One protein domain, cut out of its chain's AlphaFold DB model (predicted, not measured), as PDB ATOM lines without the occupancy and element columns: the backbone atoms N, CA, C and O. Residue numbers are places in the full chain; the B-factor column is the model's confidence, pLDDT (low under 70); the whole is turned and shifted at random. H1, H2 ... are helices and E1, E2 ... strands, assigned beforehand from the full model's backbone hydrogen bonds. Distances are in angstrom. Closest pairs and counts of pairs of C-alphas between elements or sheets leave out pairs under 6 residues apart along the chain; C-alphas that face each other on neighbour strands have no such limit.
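This is residues 88 to 122, 271 to 325 and 350 to 402 of the 630 residues of an uncharacterized protein of Kitasatospora kifunensis (UniProt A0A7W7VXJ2). What is the main picture? A small sheet of two strands, E1 and E2, lies at one end of a compact helical body whose middle is H3; H1 runs side by side with H3, and H2, H4, H5 and H6 pack round it. What is the make-up? The 143 printed residues hold six named helices and two named strands, in the order H1 H2 H3 E1 H4 H5 E2 H6; the sheet is antiparallel and the class is mostly helix. How large is it? It is compact, with a radius of gyration of the C-alphas of 14.3 A and spans of 42 by 37 by 27 A.

Where are the strands? E1 is residues 307 to 309, and E2 is residues 389 to 392, with C-alpha 389 at (-31.917, -31.695, 29.005). Where are the helices? H3 is residues 288 to 303, 23.2 A long, and H1 is residues 88 to 104, 24.9 A, with C-alpha 88 at (-16.580, -29.427, 11.627). H2 is residues 107 to 118, 16.0 A; H4 is residues 310 to 321, 16.6 A; H5 is residues 354 to 366, 18.2 A. H6 is residues 394 to 401, 10.6 A, with C-alpha 401 at (-25.114, -34.682, 7.401).

How do the strands pair? E1 and E2 are antiparallel at 147 degrees, with N 308 and O 390 at 2.9 A, within hydrogen-bond range. Residues 370 to 371 also pair antiparallel with residues 391 to 392 of E2. What touches the hub, H3? H1 touches H3 at a shallow tilt of 11 degrees, opposite ways, the closest C-alphas being those of Ala 99 and Ala 292, 4.2 A apart; with H2 they are a bundle, three helices side by side. H5 touches H3 at a steep tilt of 58 degrees, with C-alphas 290 and 356 closest at 4.3 A. H4 touches H3 with residues 316 to 321 alone, only just about perpendicular at 70.1 degrees, C-alphas 297 and 317 being closest at 6.1 A. Which other helices touch H3? H6 touches H3, C-alphas 302 and 394 being closest at 6.2 A, and H2 touches H3, C-alphas 110 and 288 being closest at 5.6 A. In all six helices every O i to N i+4 pair is within hydrogen-bond range.

Where is the printed part cut? Residues 123 to 270 and 326 to 349 are not printed, with C-alpha gaps of 11.6 A and 13.5 A. Which link is long? The link from H5 to E2, 22 residues, is long. Where is confidence low? The mean pLDDT of the printed part is 85.9, and residues 88 to 89, 323 to 325 and 375 to 387 are under 70.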
ATOM      1  N   GLY A  88     -15.286 -29.521  10.939       62.16
ATOM      2  CA  GLY A  88     -16.580 -29.427  11.627       62.16
ATOM      3  C   GLY A  88     -17.257 -28.066  11.445       62.16
ATOM      4  O   GLY A  88     -18.432 -28.019  11.090       62.16
ATOM      5  N   ALA A  89     -16.502 -26.974  11.607       67.50
ATOM      6  CA  ALA A  89     -17.006 -25.616  11.393       67.50
ATOM      7  C   ALA A  89     -17.410 -25.376   9.925       67.50
ATOM      8  O   ALA A  89     -18.434 -24.753   9.644       67.50
ATOM      9  N   ASP A  90     -16.637 -25.934   8.990       75.25
ATOM     10  CA  ASP A  90     -16.913 -25.891   7.553       75.25
ATOM     11  C   ASP A  90     -18.222 -26.597   7.169       75.25
ATOM     12  O   ASP A  90     -18.993 -26.094   6.345       75.25
ATOM     13  N   LEU A  91     -18.489 -27.746   7.795       80.81
ATOM     14  CA  LEU A  91     -19.722 -28.515   7.633       80.81
ATOM     15  C   LEU A  91     -20.929 -27.760   8.209       80.81
ATOM     16  O   LEU A  91     -21.982 -27.698   7.576       80.81
ATOM     17  N   ALA A  92     -20.780 -27.153   9.390       83.94
ATOM     18  CA  ALA A  92     -21.844 -26.370  10.008       83.94
ATOM     19  C   ALA A  92     -22.223 -25.141   9.168       83.94
ATOM     20  O   ALA A  92     -23.409 -24.849   9.020       83.94
ATOM     21  N   GLU A  93     -21.252 -24.459   8.552       84.75
ATOM     22  CA  GLU A  93     -21.539 -23.337   7.653       84.75
ATOM     23  C   GLU A  93     -22.248 -23.785   6.369       84.75
ATOM     24  O   GLU A  93     -23.253 -23.190   5.972       84.75
ATOM     25  N   GLY A  94     -21.809 -24.893   5.763       86.56
ATOM     26  CA  GLY A  94     -22.500 -25.474   4.611       86.56
ATOM     27  C   GLY A  94     -23.950 -25.875   4.920       86.56
ATOM     28  O   GLY A  94     -24.828 -25.726   4.071       86.56
ATOM     29  N   LEU A  95     -24.234 -26.319   6.149       90.62
ATOM     30  CA  LEU A  95     -25.599 -26.592   6.606       90.62
ATOM     31  C   LEU A  95     -26.427 -25.317   6.809       90.62
ATOM     32  O   LEU A  95     -27.618 -25.322   6.503       90.62
ATOM     33  N   ARG A  96     -25.831 -24.211   7.274       89.69
ATOM     34  CA  ARG A  96     -26.531 -22.914   7.359       89.69
ATOM     35  C   ARG A  96     -26.924 -22.398   5.976       89.69
ATOM     36  O   ARG A  96     -28.039 -21.911   5.800       89.69
ATOM     37  N   GLU A  97     -26.043 -22.545   4.988       88.94
ATOM     38  CA  GLU A  97     -26.354 -22.253   3.584       88.94
ATOM     39  C   GLU A  97     -27.478 -23.160   3.061       88.94
ATOM     40  O   GLU A  97     -28.458 -22.682   2.489       88.94
ATOM     41  N   LEU A  98     -27.403 -24.466   3.326       91.38
ATOM     42  CA  LEU A  98     -28.457 -25.402   2.940       91.38
ATOM     43  C   LEU A  98     -29.814 -25.053   3.584       91.38
ATOM     44  O   LEU A  98     -30.841 -25.133   2.914       91.38
ATOM     45  N   ALA A  99     -29.829 -24.612   4.844       93.25
ATOM     46  CA  ALA A  99     -31.042 -24.153   5.521       93.25
ATOM     47  C   ALA A  99     -31.661 -22.921   4.837       93.25
ATOM     48  O   ALA A  99     -32.878 -22.877   4.655       93.25
ATOM     49  N   ARG A 100     -30.840 -21.958   4.389       91.00
ATOM     50  CA  ARG A 100     -31.309 -20.805   3.596       91.00
ATOM     51  C   ARG A 100     -31.898 -21.242   2.254       91.00
ATOM     52  O   ARG A 100     -32.961 -20.767   1.868       91.00
ATOM     53  N   ARG A 101     -31.269 -22.210   1.580       92.62
ATOM     54  CA  ARG A 101     -31.803 -22.791   0.336       92.62
ATOM     55  C   ARG A 101     -33.147 -23.483   0.541       92.62
ATOM     56  O   ARG A 101     -34.005 -23.349  -0.321       92.62
ATOM     57  N   PHE A 102     -33.344 -24.190   1.656       94.19
ATOM     58  CA  PHE A 102     -34.657 -24.744   1.997       94.19
ATOM     59  C   PHE A 102     -35.698 -23.644   2.191       94.19
ATOM     60  O   PHE A 102     -36.765 -23.737   1.604       94.19
ATOM     61  N   ALA A 103     -35.381 -22.587   2.940       91.38
ATOM     62  CA  ALA A 103     -36.313 -21.488   3.198       91.38
ATOM     63  C   ALA A 103     -36.770 -20.754   1.920       91.38
ATOM     64  O   ALA A 103     -37.893 -20.264   1.861       91.38
ATOM     65  N   ALA A 104     -35.915 -20.702   0.895       90.88
ATOM     66  CA  ALA A 104     -36.227 -20.095  -0.399       90.88
ATOM     67  C   ALA A 104     -36.868 -21.065  -1.416       90.88
ATOM     68  O   ALA A 104     -37.279 -20.639  -2.496       90.88
ATOM     69  N   ALA A 105     -36.917 -22.367  -1.119       91.81
ATOM     70  CA  ALA A 105     -37.379 -23.391  -2.049       91.81
ATOM     71  C   ALA A 105     -38.907 -23.526  -2.054       91.81
ATOM     72  O   ALA A 105     -39.574 -23.408  -1.026       91.81
ATOM     73  N   THR A 106     -39.471 -23.886  -3.210       92.81
ATOM     74  CA  THR A 106     -40.842 -24.419  -3.246       92.81
ATOM     75  C   THR A 106     -40.906 -25.780  -2.531       92.81
ATOM     76  O   THR A 106     -39.874 -26.444  -2.398       92.81
ATOM     77  N   PRO A 107     -42.090 -26.265  -2.109       90.94
ATOM     78  CA  PRO A 107     -42.212 -27.579  -1.471       90.94
ATOM     79  C   PRO A 107     -41.578 -28.728  -2.273       90.94
ATOM     80  O   PRO A 107     -40.815 -29.515  -1.719       90.94
ATOM     81  N   ASP A 108     -41.807 -28.786  -3.588       88.12
ATOM     82  CA  ASP A 108     -41.226 -29.833  -4.439       88.12
ATOM     83  C   ASP A 108     -39.699 -29.714  -4.554       88.12
ATOM     84  O   ASP A 108     -38.989 -30.712  -4.426       88.12
ATOM     85  N   GLN A 109     -39.179 -28.491  -4.698       90.75
ATOM     86  CA  GLN A 109     -37.735 -28.242  -4.690       90.75
ATOM     87  C   GLN A 109     -37.103 -28.630  -3.349       90.75
ATOM     88  O   GLN A 109     -36.012 -29.196  -3.332       90.75
ATOM     89  N   ALA A 110     -37.780 -28.363  -2.230       92.44
ATOM     90  CA  ALA A 110     -37.322 -28.751  -0.902       92.44
ATOM     91  C   ALA A 110     -37.284 -30.280  -0.749       92.44
ATOM     92  O   ALA A 110     -36.329 -30.819  -0.197       92.44
ATOM     93  N   HIS A 111     -38.264 -31.008  -1.286       92.38
ATOM     94  CA  HIS A 111     -38.240 -32.473  -1.285       92.38
ATOM     95  C   HIS A 111     -37.054 -33.042  -2.069       92.38
ATOM     96  O   HIS A 111     -36.342 -33.906  -1.554       92.38
ATOM     97  N   ASP A 112     -36.806 -32.536  -3.277       90.81
ATOM     98  CA  ASP A 112     -35.666 -32.966  -4.087       90.81
ATOM     99  C   ASP A 112     -34.336 -32.593  -3.417       90.81
ATOM    100  O   ASP A 112     -33.416 -33.410  -3.345       90.81
ATOM    101  N   LEU A 113     -34.242 -31.383  -2.857       91.19
ATOM    102  CA  LEU A 113     -33.063 -30.920  -2.131       91.19
ATOM    103  C   LEU A 113     -32.774 -31.800  -0.911       91.19
ATOM    104  O   LEU A 113     -31.630 -32.201  -0.710       91.19
ATOM    105  N   PHE A 114     -33.797 -32.152  -0.128       92.75
ATOM    106  CA  PHE A 114     -33.650 -33.054   1.012       92.75
ATOM    107  C   PHE A 114     -33.199 -34.446   0.575       92.75
ATOM    108  O   PHE A 114     -32.246 -34.987   1.138       92.75
ATOM    109  N   ALA A 115     -33.839 -35.020  -0.445       91.31
ATOM    110  CA  ALA A 115     -33.482 -36.337  -0.953       91.31
ATOM    111  C   ALA A 115     -32.025 -36.381  -1.432       91.31
ATOM    112  O   ALA A 115     -31.297 -37.306  -1.076       91.31
ATOM    113  N   ASN A 116     -31.589 -35.359  -2.171       89.69
ATOM    114  CA  ASN A 116     -30.242 -35.278  -2.730       89.69
ATOM    115  C   ASN A 116     -29.174 -34.997  -1.661       89.69
ATOM    116  O   ASN A 116     -28.138 -35.654  -1.660       89.69
ATOM    117  N   ALA A 117     -29.437 -34.084  -0.719       89.94
ATOM    118  CA  ALA A 117     -28.479 -33.716   0.323       89.94
ATOM    119  C   ALA A 117     -28.361 -34.792   1.413       89.94
ATOM    120  O   ALA A 117     -27.263 -35.202   1.791       89.94
ATOM    121  N   PHE A 118     -29.497 -35.270   1.928       92.69
ATOM    122  CA  PHE A 118     -29.504 -36.206   3.044       92.69
ATOM    123  C   PHE A 118     -29.470 -37.658   2.590       92.69
ATOM    124  O   PHE A 118     -28.995 -38.489   3.349       92.69
ATOM    125  N   GLY A 119     -29.986 -38.049   1.423       91.94
ATOM    126  CA  GLY A 119     -30.016 -39.468   1.033       91.94
ATOM    127  C   GLY A 119     -30.736 -40.376   2.049       91.94
ATOM    128  O   GLY A 119     -30.384 -41.550   2.196       91.94
ATOM    129  N   LEU A 120     -31.679 -39.821   2.822       91.81
ATOM    130  CA  LEU A 120     -32.476 -40.500   3.855       91.81
ATOM    131  C   LEU A 120     -33.848 -40.907   3.299       91.81
ATOM    132  O   LEU A 120     -34.888 -40.595   3.872       91.81
ATOM    133  N   TYR A 121     -33.848 -41.587   2.155       91.25
ATOM    134  CA  TYR A 121     -35.059 -42.043   1.476       91.25
ATOM    135  C   TYR A 121     -35.015 -43.549   1.204       91.25
ATOM    136  O   TYR A 121     -33.946 -44.124   0.966       91.25
ATOM    137  N   GLY A 122     -36.188 -44.185   1.197       89.75
ATOM    138  CA  GLY A 122     -36.331 -45.584   0.820       89.75
ATOM    139  C   GLY A 122     -36.255 -45.777  -0.694       89.75
ATOM    140  O   GLY A 122     -36.559 -44.882  -1.493       89.75
ATOM    141  N   LEU A 271     -30.834 -38.388  -6.571       80.12
ATOM    142  CA  LEU A 271     -31.849 -38.917  -7.489       80.12
ATOM    143  C   LEU A 271     -32.187 -37.937  -8.617       80.12
ATOM    144  O   LEU A 271     -32.716 -38.356  -9.644       80.12
ATOM    145  N   GLY A 272     -31.875 -36.654  -8.433       76.31
ATOM    146  CA  GLY A 272     -32.273 -35.585  -9.344       76.31
ATOM    147  C   GLY A 272     -33.626 -34.974  -8.974       76.31
ATOM    148  O   GLY A 272     -34.104 -35.130  -7.850       76.31
ATOM    149  N   VAL A 273     -34.202 -34.223  -9.911       77.62
ATOM    150  CA  VAL A 273     -35.463 -33.488  -9.724       77.62
ATOM    151  C   VAL A 273     -36.685 -34.376  -9.959       77.62
ATOM    152  O   VAL A 273     -36.647 -35.287 -10.787       77.62
ATOM    153  N   GLY A 274     -37.786 -34.099  -9.261       77.44
ATOM    154  CA  GLY A 274     -39.050 -34.819  -9.409       77.44
ATOM    155  C   GLY A 274     -39.031 -36.237  -8.835       77.44
ATOM    156  O   GLY A 274     -39.877 -37.054  -9.192       77.44
ATOM    157  N   ALA A 275     -38.098 -36.555  -7.933       78.81
ATOM    158  CA  ALA A 275     -37.970 -37.900  -7.365       78.81
ATOM    159  C   ALA A 275     -39.098 -38.242  -6.367       78.81
ATOM    160  O   ALA A 275     -39.282 -39.410  -5.994       78.81
ATOM    161  N   LEU A 276     -39.837 -37.224  -5.904       80.94
ATOM    162  CA  LEU A 276     -40.947 -37.330  -4.950       80.94
ATOM    163  C   LEU A 276     -40.584 -38.140  -3.692       80.94
ATOM    164  O   LEU A 276     -41.390 -38.920  -3.168       80.94
ATOM    165  N   ARG A 277     -39.346 -37.979  -3.208       87.31
ATOM    166  CA  ARG A 277     -38.850 -38.554  -1.949       87.31
ATOM    167  C   ARG A 277     -39.044 -37.549  -0.819       87.31
ATOM    168  O   ARG A 277     -38.134 -36.827  -0.435       87.31
ATOM    169  N   ARG A 278     -40.278 -37.493  -0.322       88.81
ATOM    170  CA  ARG A 278     -40.707 -36.551   0.715       88.81
ATOM    171  C   ARG A 278     -40.443 -37.145   2.099       88.81
ATOM    172  O   ARG A 278     -40.866 -38.271   2.363       88.81
ATOM    173  N   LEU A 279     -39.799 -36.390   2.989       90.62
ATOM    174  CA  LEU A 279     -39.832 -36.711   4.415       90.62
ATOM    175  C   LEU A 279     -41.249 -36.457   4.924       90.62
ATOM    176  O   LEU A 279     -41.856 -35.444   4.571       90.62
ATOM    177  N   THR A 280     -41.781 -37.383   5.719       88.88
ATOM    178  CA  THR A 280     -43.115 -37.240   6.306       88.88
ATOM    179  C   THR A 280     -43.040 -37.332   7.817       88.88
ATOM    180  O   THR A 280     -42.303 -38.152   8.360       88.88
ATOM    181  N   VAL A 281     -43.831 -36.500   8.482       87.00
ATOM    182  CA  VAL A 281     -44.001 -36.495   9.934       87.00
ATOM    183  C   VAL A 281     -45.489 -36.614  10.204       87.00
ATOM    184  O   VAL A 281     -46.292 -35.874   9.641       87.00
ATOM    185  N   GLN A 282     -45.874 -37.621  10.992       81.88
ATOM    186  CA  GLN A 282     -47.284 -37.942  11.263       81.88
ATOM    187  C   GLN A 282     -48.135 -38.102   9.981       81.88
ATOM    188  O   GLN A 282     -49.315 -37.760   9.949       81.88
ATOM    189  N   GLY A 283     -47.531 -38.616   8.903       80.06
ATOM    190  CA  GLY A 283     -48.195 -38.835   7.612       80.06
ATOM    191  C   GLY A 283     -48.315 -37.598   6.716       80.06
ATOM    192  O   GLY A 283     -48.851 -37.713   5.618       80.06
ATOM    193  N   ARG A 284     -47.801 -36.433   7.135       85.25
ATOM    194  CA  ARG A 284     -47.796 -35.203   6.330       85.25
ATOM    195  C   ARG A 284     -46.390 -34.923   5.787       85.25
ATOM    196  O   ARG A 284     -45.432 -35.082   6.543       85.25
ATOM    197  N   PRO A 285     -46.234 -34.527   4.511       90.69
ATOM    198  CA  PRO A 285     -44.944 -34.097   3.978       90.69
ATOM    199  C   PRO A 285     -44.392 -32.891   4.735       90.69
ATOM    200  O   PRO A 285     -45.150 -31.976   5.057       90.69
ATOM    201  N   CYS A 286     -43.083 -32.878   4.985       93.75
ATOM    202  CA  CYS A 286     -42.442 -31.734   5.621       93.75
ATOM    203  C   CYS A 286     -42.465 -30.491   4.723       93.75
ATOM    204  O   CYS A 286     -42.266 -30.600   3.511       93.75
ATOM    205  N   THR A 287     -42.659 -29.319   5.322       94.31
ATOM    206  CA  THR A 287     -42.610 -28.028   4.621       94.31
ATOM    207  C   THR A 287     -41.165 -27.533   4.445       94.31
ATOM    208  O   THR A 287     -40.257 -28.018   5.132       94.31
ATOM    209  N   PRO A 288     -40.911 -26.566   3.543       95.00
ATOM    210  CA  PRO A 288     -39.593 -25.944   3.398       95.00
ATOM    211  C   PRO A 288     -39.028 -25.387   4.718       95.00
ATOM    212  O   PRO A 288     -37.857 -25.605   5.030       95.00
ATOM    213  N   GLU A 289     -39.867 -24.762   5.545       94.31
ATOM    214  CA  GLU A 289     -39.495 -24.203   6.852       94.31
ATOM    215  C   GLU A 289     -39.091 -25.303   7.843       94.31
ATOM    216  O   GLU A 289     -38.115 -25.154   8.578       94.31
ATOM    217  N   GLN A 290     -39.781 -26.448   7.822       95.62
ATOM    218  CA  GLN A 290     -39.436 -27.621   8.634       95.62
ATOM    219  C   GLN A 290     -38.072 -28.208   8.242       95.62
ATOM    220  O   GLN A 290     -37.273 -28.549   9.119       95.62
ATOM    221  N   TYR A 291     -37.757 -28.283   6.943       95.88
ATOM    222  CA  TYR A 291     -36.420 -28.691   6.491       95.88
ATOM    223  C   TYR A 291     -35.341 -27.673   6.880       95.88
ATOM    224  O   TYR A 291     -34.246 -28.066   7.297       95.88
ATOM    225  N   ALA A 292     -35.642 -26.373   6.783       95.12
ATOM    226  CA  ALA A 292     -34.733 -25.312   7.202       95.12
ATOM    227  C   ALA A 292     -34.443 -25.387   8.712       95.12
ATOM    228  O   ALA A 292     -33.274 -25.395   9.106       95.12
ATOM    229  N   ALA A 293     -35.476 -25.543   9.549       95.75
ATOM    230  CA  ALA A 293     -35.347 -25.717  10.997       95.75
ATOM    231  C   ALA A 293     -34.511 -26.953  11.359       95.75
ATOM    232  O   ALA A 293     -33.603 -26.866  12.190       95.75
ATOM    233  N   LEU A 294     -34.772 -28.094  10.713       96.56
ATOM    234  CA  LEU A 294     -34.015 -29.334  10.902       96.56
ATOM    235  C   LEU A 294     -32.527 -29.136  10.595       96.56
ATOM    236  O   LEU A 294     -31.663 -29.491  11.400       96.56
ATOM    237  N   THR A 295     -32.234 -28.552   9.437       95.56
ATOM    238  CA  THR A 295     -30.866 -28.368   8.941       95.56
ATOM    239  C   THR A 295     -30.094 -27.367   9.802       95.56
ATOM    240  O   THR A 295     -28.947 -27.623  10.170       95.56
ATOM    241  N   LEU A 296     -30.738 -26.267  10.201       94.38
ATOM    242  CA  LEU A 296     -30.143 -25.272  11.088       94.38
ATOM    243  C   LEU A 296     -29.886 -25.838  12.491       94.38
ATOM    244  O   LEU A 296     -28.830 -25.595  13.075       94.38
ATOM    245  N   THR A 297     -30.816 -26.642  13.014       96.06
ATOM    246  CA  THR A 297     -30.629 -27.326  14.299       96.06
ATOM    247  C   THR A 297     -29.429 -28.270  14.230       96.06
ATOM    248  O   THR A 297     -28.569 -28.214  15.104       96.06
ATOM    249  N   LEU A 298     -29.295 -29.075  13.169       95.50
ATOM    250  CA  LEU A 298     -28.130 -29.945  12.965       95.50
ATOM    251  C   LEU A 298     -26.807 -29.171  12.935       95.50
ATOM    252  O   LEU A 298     -25.850 -29.603  13.579       95.50
ATOM    253  N   ALA A 299     -26.759 -28.016  12.263       93.44
ATOM    254  CA  ALA A 299     -25.575 -27.154  12.256       93.44
ATOM    255  C   ALA A 299     -25.168 -26.735  13.682       93.44
ATOM    256  O   ALA A 299     -23.999 -26.828  14.057       93.44
ATOM    257  N   LEU A 300     -26.139 -26.343  14.514       93.94
ATOM    258  CA  LEU A 300     -25.890 -25.948  15.905       93.94
ATOM    259  C   LEU A 300     -25.471 -27.112  16.802       93.94
ATOM    260  O   LEU A 300     -24.667 -26.920  17.711       93.94
ATOM    261  N   LEU A 301     -25.994 -28.315  16.566       94.12
ATOM    262  CA  LEU A 301     -25.632 -29.502  17.345       94.12
ATOM    263  C   LEU A 301     -24.193 -29.970  17.085       94.12
ATOM    264  O   LEU A 301     -23.578 -30.560  17.977       94.12
ATOM    265  N   LEU A 302     -23.658 -29.712  15.888       90.56
ATOM    266  CA  LEU A 302     -22.278 -30.048  15.525       90.56
ATOM    267  C   LEU A 302     -21.264 -29.110  16.196       90.56
ATOM    268  O   LEU A 302     -20.269 -29.591  16.743       90.56
ATOM    269  N   ASP A 303     -21.558 -27.808  16.223       88.31
ATOM    270  CA  ASP A 303     -20.675 -26.782  16.801       88.31
ATOM    271  C   ASP A 303     -20.860 -26.607  18.320       88.31
ATOM    272  O   ASP A 303     -19.919 -26.295  19.055       88.31
ATOM    273  N   GLY A 304     -22.083 -26.787  18.817       88.69
ATOM    274  CA  GLY A 304     -22.467 -26.466  20.189       88.69
ATOM    275  C   GLY A 304     -22.299 -27.617  21.182       88.69
ATOM    276  O   GLY A 304     -21.958 -28.726  20.787       88.69
ATOM    277  N   PRO A 305     -22.517 -27.401  22.492       91.31
ATOM    278  CA  PRO A 305     -22.199 -28.358  23.560       91.31
ATOM    279  C   PRO A 305     -22.859 -29.745  23.399       91.31
ATOM    280  O   PRO A 305     -23.903 -29.878  22.767       91.31
ATOM    281  N   PRO A 306     -22.297 -30.806  24.015       91.00
ATOM    282  CA  PRO A 306     -22.863 -32.161  23.953       91.00
ATOM    283  C   PRO A 306     -24.193 -32.309  24.713       91.00
ATOM    284  O   PRO A 306     -24.849 -33.348  24.629       91.00
ATOM    285  N   ARG A 307     -24.573 -31.295  25.498       93.38
ATOM    286  CA  ARG A 307     -25.832 -31.232  26.237       93.38
ATOM    287  C   ARG A 307     -26.431 -29.841  26.122       93.38
ATOM    288  O   ARG A 307     -25.710 -28.857  26.266       93.38
ATOM    289  N   TRP A 308     -27.741 -29.791  25.940       92.69
ATOM    290  CA  TRP A 308     -28.499 -28.559  25.766       92.69
ATOM    291  C   TRP A 308     -29.736 -28.555  26.659       92.69
ATOM    292  O   TRP A 308     -30.467 -29.544  26.662       92.69
ATOM    293  N   PRO A 309     -30.047 -27.463  27.370       92.19
ATOM    294  CA  PRO A 309     -31.422 -27.203  27.775       92.19
ATOM    295  C   PRO A 309     -32.283 -27.021  26.519       92.19
ATOM    296  O   PRO A 309     -31.890 -26.260  25.630       92.19
ATOM    297  N   ALA A 310     -33.442 -27.684  26.432       88.44
ATOM    298  CA  ALA A 310     -34.304 -27.621  25.245       88.44
ATOM    299  C   ALA A 310     -34.643 -26.170  24.854       88.44
ATOM    300  O   ALA A 310     -34.361 -25.754  23.732       88.44
ATOM    301  N   ALA A 311     -35.093 -25.356  25.815       88.56
ATOM    302  CA  ALA A 311     -35.401 -23.941  25.586       88.56
ATOM    303  C   ALA A 311     -34.197 -23.116  25.087       88.56
ATOM    304  O   ALA A 311     -34.360 -22.182  24.306       88.56
ATOM    305  N   GLN A 312     -32.976 -23.457  25.518       92.75
ATOM    306  CA  GLN A 312     -31.768 -22.761  25.074       92.75
ATOM    307  C   GLN A 312     -31.409 -23.131  23.633       92.75
ATOM    308  O   GLN A 312     -31.031 -22.247  22.867       92.75
ATOM    309  N   LEU A 313     -31.525 -24.411  23.260       93.06
ATOM    310  CA  LEU A 313     -31.312 -24.841  21.877       93.06
ATOM    311  C   LEU A 313     -32.301 -24.133  20.952       93.06
ATOM    312  O   LEU A 313     -31.897 -23.545  19.954       93.06
ATOM    313  N   GLU A 314     -33.577 -24.119  21.327       91.81
ATOM    314  CA  GLU A 314     -34.609 -23.441  20.554       91.81
ATOM    315  C   GLU A 314     -34.350 -21.933  20.406       91.81
ATOM    316  O   GLU A 314     -34.491 -21.375  19.317       91.81
ATOM    317  N   ALA A 315     -33.949 -21.258  21.488       91.50
ATOM    318  CA  ALA A 315     -33.587 -19.845  21.443       91.50
ATOM    319  C   ALA A 315     -32.392 -19.589  20.509       91.50
ATOM    320  O   ALA A 315     -32.403 -18.610  19.764       91.50
ATOM    321  N   GLN A 316     -31.392 -20.478  20.501       92.38
ATOM    322  CA  GLN A 316     -30.248 -20.369  19.593       92.38
ATOM    323  C   GLN A 316     -30.634 -20.609  18.132       92.38
ATOM    324  O   GLN A 316     -30.192 -19.861  17.264       92.38
ATOM    325  N   VAL A 317     -31.501 -21.587  17.844       93.44
ATOM    326  CA  VAL A 317     -32.019 -21.801  16.481       93.44
ATOM    327  C   VAL A 317     -32.712 -20.534  15.977       93.44
ATOM    328  O   VAL A 317     -32.382 -20.056  14.896       93.44
ATOM    329  N   ARG A 318     -33.595 -19.929  16.786       91.81
ATOM    330  CA  ARG A 318     -34.273 -18.670  16.427       91.81
ATOM    331  C   ARG A 318     -33.287 -17.509  16.246       91.81
ATOM    332  O   ARG A 318     -33.432 -16.730  15.309       91.81
ATOM    333  N   HIS A 319     -32.267 -17.408  17.099       90.62
ATOM    334  CA  HIS A 319     -31.233 -16.375  16.989       90.62
ATOM    335  C   HIS A 319     -30.439 -16.482  15.677       90.62
ATOM    336  O   HIS A 319     -30.254 -15.484  14.981       90.62
ATOM    337  N   HIS A 320     -30.017 -17.692  15.305       88.12
ATOM    338  CA  HIS A 320     -29.316 -17.928  14.045       88.12
ATOM    339  C   HIS A 320     -30.231 -17.766  12.824       88.12
ATOM    340  O   HIS A 320     -29.782 -17.264  11.796       88.12
ATOM    341  N   ALA A 321     -31.510 -18.131  12.942       89.00
ATOM    342  CA  ALA A 321     -32.506 -17.919  11.896       89.00
ATOM    343  C   ALA A 321     -32.757 -16.426  11.636       89.00
ATOM    344  O   ALA A 321     -32.891 -16.029  10.487       89.00
ATOM    345  N   ALA A 322     -32.723 -15.576  12.668       85.56
ATOM    346  CA  ALA A 322     -32.890 -14.126  12.536       85.56
ATOM    347  C   ALA A 322     -31.728 -13.408  11.811       85.56
ATOM    348  O   ALA A 322     -31.795 -12.196  11.606       85.56
ATOM    349  N   GLY A 323     -30.660 -14.119  11.421       69.50
ATOM    350  CA  GLY A 323     -29.600 -13.579  10.563       69.50
ATOM    351  C   GLY A 323     -28.668 -12.563  11.233       69.50
ATOM    352  O   GLY A 323     -27.923 -11.865  10.544       69.50
ATOM    353  N   THR A 324     -28.665 -12.451  12.565       48.72
ATOM    354  CA  THR A 324     -27.797 -11.482  13.249       48.72
ATOM    355  C   THR A 324     -26.319 -11.849  13.118       48.72
ATOM    356  O   THR A 324     -25.798 -12.707  13.826       48.72
ATOM    357  N   ARG A 325     -25.615 -11.154  12.217       46.03
ATOM    358  CA  ARG A 325     -24.153 -11.122  12.182       46.03
ATOM    359  C   ARG A 325     -23.669 -10.536  13.505       46.03
ATOM    360  O   ARG A 325     -23.930  -9.370  13.799       46.03
ATOM    361  N   ILE A 350     -34.358 -16.420   8.150       85.62
ATOM    362  CA  ILE A 350     -35.213 -17.584   7.940       85.62
ATOM    363  C   ILE A 350     -36.421 -17.434   8.869       85.62
ATOM    364  O   ILE A 350     -36.274 -17.435  10.093       85.62
ATOM    365  N   ALA A 351     -37.620 -17.313   8.303       85.50
ATOM    366  CA  ALA A 351     -38.850 -17.341   9.085       85.50
ATOM    367  C   ALA A 351     -39.102 -18.774   9.585       85.50
ATOM    368  O   ALA A 351     -39.399 -19.664   8.794       85.50
ATOM    369  N   LEU A 352     -38.954 -18.996  10.893       87.88
ATOM    370  CA  LEU A 352     -39.245 -20.272  11.548       87.88
ATOM    371  C   LEU A 352     -40.373 -20.082  12.559       87.88
ATOM    372  O   LEU A 352     -40.281 -19.212  13.428       87.88
ATOM    373  N   ASP A 353     -41.408 -20.910  12.463       88.19
ATOM    374  CA  ASP A 353     -42.457 -21.009  13.472       88.19
ATOM    375  C   ASP A 353     -42.140 -22.102  14.513       88.19
ATOM    376  O   ASP A 353     -41.185 -22.879  14.394       88.19
ATOM    377  N   ASP A 354     -42.934 -22.137  15.584       88.19
ATOM    378  CA  ASP A 354     -42.764 -23.117  16.660       88.19
ATOM    379  C   ASP A 354     -43.067 -24.551  16.189       88.19
ATOM    380  O   ASP A 354     -42.480 -25.507  16.702       88.19
ATOM    381  N   GLU A 355     -43.939 -24.714  15.186       90.19
ATOM    382  CA  GLU A 355     -44.255 -26.015  14.589       90.19
ATOM    383  C   GLU A 355     -43.036 -26.596  13.862       90.19
ATOM    384  O   GLU A 355     -42.673 -27.750  14.097       90.19
ATOM    385  N   ALA A 356     -42.346 -25.796  13.043       91.75
ATOM    386  CA  ALA A 356     -41.151 -26.208  12.320       91.75
ATOM    387  C   ALA A 356     -40.037 -26.666  13.262       91.75
ATOM    388  O   ALA A 356     -39.384 -27.687  13.023       91.75
ATOM    389  N   LEU A 357     -39.857 -25.948  14.369       90.94
ATOM    390  CA  LEU A 357     -38.876 -26.296  15.387       90.94
ATOM    391  C   LEU A 357     -39.256 -27.569  16.154       90.94
ATOM    392  O   LEU A 357     -38.407 -28.439  16.364       90.94
ATOM    393  N   GLY A 358     -40.531 -27.720  16.524       89.31
ATOM    394  CA  GLY A 358     -41.042 -28.936  17.158       89.31
ATOM    395  C   GLY A 358     -40.876 -30.174  16.271       89.31
ATOM    396  O   GLY A 358     -40.428 -31.228  16.738       89.31
ATOM    397  N   VAL A 359     -41.145 -30.037  14.970       92.00
ATOM    398  CA  VAL A 359     -40.928 -31.089  13.966       92.00
ATOM    399  C   VAL A 359     -39.445 -31.447  13.846       92.00
ATOM    400  O   VAL A 359     -39.105 -32.632  13.866       92.00
ATOM    401  N   ALA A 360     -38.550 -30.456  13.794       94.06
ATOM    402  CA  ALA A 360     -37.107 -30.689  13.761       94.06
ATOM    403  C   ALA A 360     -36.614 -31.475  14.989       94.06
ATOM    404  O   ALA A 360     -35.895 -32.466  14.843       94.06
ATOM    405  N   ILE A 361     -37.030 -31.086  16.199       91.38
ATOM    406  CA  ILE A 361     -36.670 -31.787  17.443       91.38
ATOM    407  C   ILE A 361     -37.229 -33.216  17.450       91.38
ATOM    408  O   ILE A 361     -36.524 -34.147  17.850       91.38
ATOM    409  N   THR A 362     -38.465 -33.403  16.979       90.19
ATOM    410  CA  THR A 362     -39.104 -34.722  16.871       90.19
ATOM    411  C   THR A 362     -38.298 -35.636  15.954       90.19
ATOM    412  O   THR A 362     -37.867 -36.702  16.390       90.19
ATOM    413  N   LEU A 363     -37.992 -35.189  14.733       93.19
ATOM    414  CA  LEU A 363     -37.196 -35.942  13.760       93.19
ATOM    415  C   LEU A 363     -35.805 -36.298  14.297       93.19
ATOM    416  O   LEU A 363     -35.366 -37.440  14.194       93.19
ATOM    417  N   LEU A 364     -35.111 -35.345  14.925       94.62
ATOM    418  CA  LEU A 364     -33.785 -35.591  15.501       94.62
ATOM    419  C   LEU A 364     -33.823 -36.559  16.684       94.62
ATOM    420  O   LEU A 364     -32.848 -37.274  16.921       94.62
ATOM    421  N   THR A 365     -34.938 -36.613  17.410       91.69
ATOM    422  CA  THR A 365     -35.160 -37.597  18.474       91.69
ATOM    423  C   THR A 365     -35.487 -38.974  17.893       91.69
ATOM    424  O   THR A 365     -34.928 -39.973  18.341       91.69
ATOM    425  N   GLU A 366     -36.323 -39.046  16.852       90.25
ATOM    426  CA  GLU A 366     -36.631 -40.286  16.121       90.25
ATOM    427  C   GLU A 366     -35.377 -40.899  15.482       90.25
ATOM    428  O   GLU A 366     -35.165 -42.111  15.550       90.25
ATOM    429  N   TRP A 367     -34.500 -40.060  14.929       93.44
ATOM    430  CA  TRP A 367     -33.193 -40.463  14.406       93.44
ATOM    431  C   TRP A 367     -32.145 -40.684  15.496       93.44
ATOM    432  O   TRP A 367     -31.035 -41.093  15.178       93.44
ATOM    433  N   GLN A 368     -32.480 -40.430  16.766       93.31
ATOM    434  CA  GLN A 368     -31.606 -40.571  17.937       93.31
ATOM    435  C   GLN A 368     -30.351 -39.684  17.922       93.31
ATOM    436  O   GLN A 368     -29.407 -39.917  18.681       93.31
ATOM    437  N   VAL A 369     -30.342 -38.641  17.087       95.06
ATOM    438  CA  VAL A 369     -29.354 -37.555  17.156       95.06
ATOM    439  C   VAL A 369     -29.502 -36.810  18.483       95.06
ATOM    440  O   VAL A 369     -28.506 -36.448  19.111       95.06
ATOM    441  N   LEU A 370     -30.747 -36.630  18.928       93.62
ATOM    442  CA  LEU A 370     -31.098 -36.118  20.244       93.62
ATOM    443  C   LEU A 370     -31.668 -37.236  21.117       93.62
ATOM    444  O   LEU A 370     -32.359 -38.139  20.651       93.62
ATOM    445  N   SER A 371     -31.374 -37.180  22.411       90.19
ATOM    446  CA  SER A 371     -31.944 -38.078  23.416       90.19
ATOM    447  C   SER A 371     -32.286 -37.303  24.681       90.19
ATOM    448  O   SER A 371     -31.498 -36.471  25.131       90.19
ATOM    449  N   ILE A 372     -33.436 -37.599  25.282       84.94
ATOM    450  CA  ILE A 372     -33.859 -37.018  26.560       84.94
ATOM    451  C   ILE A 372     -33.494 -38.020  27.674       84.94
ATOM    452  O   ILE A 372     -34.004 -39.143  27.684       84.94
ATOM    453  N   PRO A 373     -32.592 -37.686  28.615       80.81
ATOM    454  CA  PRO A 373     -32.268 -38.565  29.733       80.81
ATOM    455  C   PRO A 373     -33.504 -38.880  30.575       80.81
ATOM    456  O   PRO A 373     -34.305 -38.001  30.881       80.81
ATOM    457  N   GLY A 374     -33.640 -40.140  30.991       70.12
ATOM    458  CA  GLY A 374     -34.726 -40.577  31.873       70.12
ATOM    459  C   GLY A 374     -36.040 -40.921  31.166       70.12
ATOM    460  O   GLY A 374     -36.897 -41.545  31.787       70.12
ATOM    461  N   THR A 375     -36.197 -40.623  29.872       64.25
ATOM    462  CA  THR A 375     -37.322 -41.135  29.075       64.25
ATOM    463  C   THR A 375     -36.921 -42.464  28.438       64.25
ATOM    464  O   THR A 375     -36.336 -42.509  27.357       64.25
ATOM    465  N   ALA A 376     -37.177 -43.573  29.131       51.22
ATOM    466  CA  ALA A 376     -36.966 -44.901  28.562       51.22
ATOM    467  C   ALA A 376     -38.114 -45.261  27.605       51.22
ATOM    468  O   ALA A 376     -39.267 -45.274  28.023       51.22
ATOM    469  N   ALA A 377     -37.781 -45.590  26.350       51.84
ATOM    470  CA  ALA A 377     -38.594 -46.346  25.380       51.84
ATOM    471  C   ALA A 377     -40.031 -45.859  25.066       51.84
ATOM    472  O   ALA A 377     -40.755 -46.543  24.342       51.84
ATOM    473  N   ALA A 378     -40.458 -44.704  25.575       49.47
ATOM    474  CA  ALA A 378     -41.720 -44.077  25.202       49.47
ATOM    475  C   ALA A 378     -41.586 -43.396  23.825       49.47
ATOM    476  O   ALA A 378     -40.490 -42.931  23.496       49.47
ATOM    477  N   PRO A 379     -42.665 -43.324  23.017       51.50
ATOM    478  CA  PRO A 379     -42.660 -42.506  21.807       51.50
ATOM    479  C   PRO A 379     -42.226 -41.082  22.169       51.50
ATOM    480  O   PRO A 379     -42.627 -40.567  23.218       51.50
ATOM    481  N   ALA A 380     -41.369 -40.486  21.334       50.28
ATOM    482  CA  ALA A 380     -40.858 -39.141  21.562       50.28
ATOM    483  C   ALA A 380     -42.044 -38.196  21.834       50.28
ATOM    484  O   ALA A 380     -43.016 -38.213  21.070       50.28
ATOM    485  N   PRO A 381     -42.030 -37.422  22.934       51.91
ATOM    486  CA  PRO A 381     -43.087 -36.453  23.164       51.91
ATOM    487  C   PRO A 381     -43.072 -35.439  22.012       51.91
ATOM    488  O   PRO A 381     -41.999 -35.024  21.582       51.91
ATOM    489  N   ALA A 382     -44.253 -35.039  21.526       51.44
ATOM    490  CA  ALA A 382     -44.399 -34.111  20.393       51.44
ATOM    491  C   ALA A 382     -43.657 -32.771  20.594       51.44
ATOM    492  O   ALA A 382     -43.337 -32.087  19.630       51.44
ATOM    493  N   ALA A 383     -43.359 -32.425  21.849       57.66
ATOM    494  CA  ALA A 383     -42.375 -31.422  22.219       57.66
ATOM    495  C   ALA A 383     -41.612 -31.897  23.465       57.66
ATOM    496  O   ALA A 383     -42.214 -32.411  24.417       57.66
ATOM    497  N   ALA A 384     -40.289 -31.718  23.484       60.25
ATOM    498  CA  ALA A 384     -39.515 -31.904  24.705       60.25
ATOM    499  C   ALA A 384     -39.942 -30.832  25.726       60.25
ATOM    500  O   ALA A 384     -40.070 -29.666  25.352       60.25
ATOM    501  N   PRO A 385     -40.173 -31.170  27.010       64.81
ATOM    502  CA  PRO A 385     -40.520 -30.144  27.986       64.81
ATOM    503  C   PRO A 385     -39.385 -29.118  28.066       64.81
ATOM    504  O   PRO A 385     -38.219 -29.497  28.047       64.81
ATOM    505  N   ALA A 386     -39.704 -27.828  28.192       63.34
ATOM    506  CA  ALA A 386     -38.712 -26.745  28.135       63.34
ATOM    507  C   ALA A 386     -37.549 -26.901  29.144       63.34
ATOM    508  O   ALA A 386     -36.432 -26.455  28.888       63.34
ATOM    509  N   ALA A 387     -37.806 -27.569  30.277       69.44
ATOM    510  CA  ALA A 387     -36.824 -27.881  31.317       69.44
ATOM    511  C   ALA A 387     -36.018 -29.177  31.069       69.44
ATOM    512  O   ALA A 387     -35.139 -29.514  31.863       69.44
ATOM    513  N   ALA A 388     -36.318 -29.933  30.008       81.56
ATOM    514  CA  ALA A 388     -35.586 -31.140  29.658       81.56
ATOM    515  C   ALA A 388     -34.178 -30.807  29.175       81.56
ATOM    516  O   ALA A 388     -33.948 -29.871  28.404       81.56
ATOM    517  N   TRP A 389     -33.244 -31.653  29.588       88.06
ATOM    518  CA  TRP A 389     -31.917 -31.695  29.005       88.06
ATOM    519  C   TRP A 389     -31.926 -32.623  27.795       88.06
ATOM    520  O   TRP A 389     -32.412 -33.747  27.868       88.06
ATOM    521  N   LEU A 390     -31.358 -32.153  26.696       91.56
ATOM    522  CA  LEU A 390     -31.117 -32.904  25.477       91.56
ATOM    523  C   LEU A 390     -29.651 -33.326  25.456       91.56
ATOM    524  O   LEU A 390     -28.757 -32.503  25.666       91.56
ATOM    525  N   VAL A 391     -29.396 -34.605  25.213       93.94
ATOM    526  CA  VAL A 391     -28.059 -35.156  24.978       93.94
ATOM    527  C   VAL A 391     -27.878 -35.352  23.481       93.94
ATOM    528  O   VAL A 391     -28.749 -35.920  22.824       93.94
ATOM    529  N   VAL A 392     -26.745 -34.886  22.960       94.94
ATOM    530  CA  VAL A 392     -26.434 -34.901  21.528       94.94
ATOM    531  C   VAL A 392     -25.517 -36.072  21.202       94.94
ATOM    532  O   VAL A 392     -24.409 -36.168  21.733       94.94
ATOM    533  N   ASN A 393     -25.936 -36.929  20.275       94.00
ATOM    534  CA  ASN A 393     -25.051 -37.890  19.633       94.00
ATOM    535  C   ASN A 393     -24.366 -37.220  18.432       94.00
ATOM    536  O   ASN A 393     -24.888 -37.233  17.317       94.00
ATOM    537  N   ARG A 394     -23.200 -36.602  18.664       91.94
ATOM    538  CA  ARG A 394     -22.482 -35.845  17.621       91.94
ATOM    539  C   ARG A 394     -21.968 -36.714  16.477       91.94
ATOM    540  O   ARG A 394     -21.966 -36.256  15.341       91.94
ATOM    541  N   GLU A 395     -21.557 -37.951  16.750       92.81
ATOM    542  CA  GLU A 395     -21.118 -38.873  15.695       92.81
ATOM    543  C   GLU A 395     -22.271 -39.204  14.746       92.81
ATOM    544  O   GLU A 395     -22.106 -39.194  13.527       92.81
ATOM    545  N   LEU A 396     -23.460 -39.431  15.305       93.81
ATOM    546  CA  LEU A 396     -24.669 -39.672  14.530       93.81
ATOM    547  C   LEU A 396     -25.147 -38.408  13.803       93.81
ATOM    548  O   LEU A 396     -25.505 -38.498  12.632       93.81
ATOM    549  N   ALA A 397     -25.084 -37.235  14.445       94.19
ATOM    550  CA  ALA A 397     -25.358 -35.954  13.791       94.19
ATOM    551  C   ALA A 397     -24.463 -35.769  12.557       94.19
ATOM    552  O   ALA A 397     -24.965 -35.528  11.462       94.19
ATOM    553  N   ALA A 398     -23.150 -35.977  12.711       92.00
ATOM    554  CA  ALA A 398     -22.183 -35.884  11.621       92.00
ATOM    555  C   ALA A 398     -22.458 -36.923  10.522       92.00
ATOM    556  O   ALA A 398     -22.395 -36.602   9.338       92.00
ATOM    557  N   ALA A 399     -22.824 -38.155  10.887       92.12
ATOM    558  CA  ALA A 399     -23.165 -39.202   9.925       92.12
ATOM    559  C   ALA A 399     -24.450 -38.904   9.129       92.12
ATOM    560  O   ALA A 399     -24.540 -39.262   7.949       92.12
ATOM    561  N   VAL A 400     -25.438 -38.249   9.745       93.38
ATOM    562  CA  VAL A 400     -26.661 -37.792   9.067       93.38
ATOM    563  C   VAL A 400     -26.320 -36.765   7.989       93.38
ATOM    564  O   VAL A 400     -26.814 -36.896   6.870       93.38
ATOM    565  N   VAL A 401     -25.428 -35.814   8.290       91.94
ATOM    566  CA  VAL A 401     -25.114 -34.682   7.401       91.94
ATOM    567  C   VAL A 401     -23.911 -34.879   6.474       91.94
ATOM    568  O   VAL A 401     -23.605 -34.000   5.675       91.94
ATOM    569  N   ALA A 402     -23.229 -36.025   6.530       83.88
ATOM    570  CA  ALA A 402     -21.988 -36.291   5.788       83.88
ATOM    571  C   ALA A 402     -22.103 -36.261   4.242       83.88
ATOM    572  O   ALA A 402     -21.122 -36.554   3.556       83.88
TER     573      ALA A 402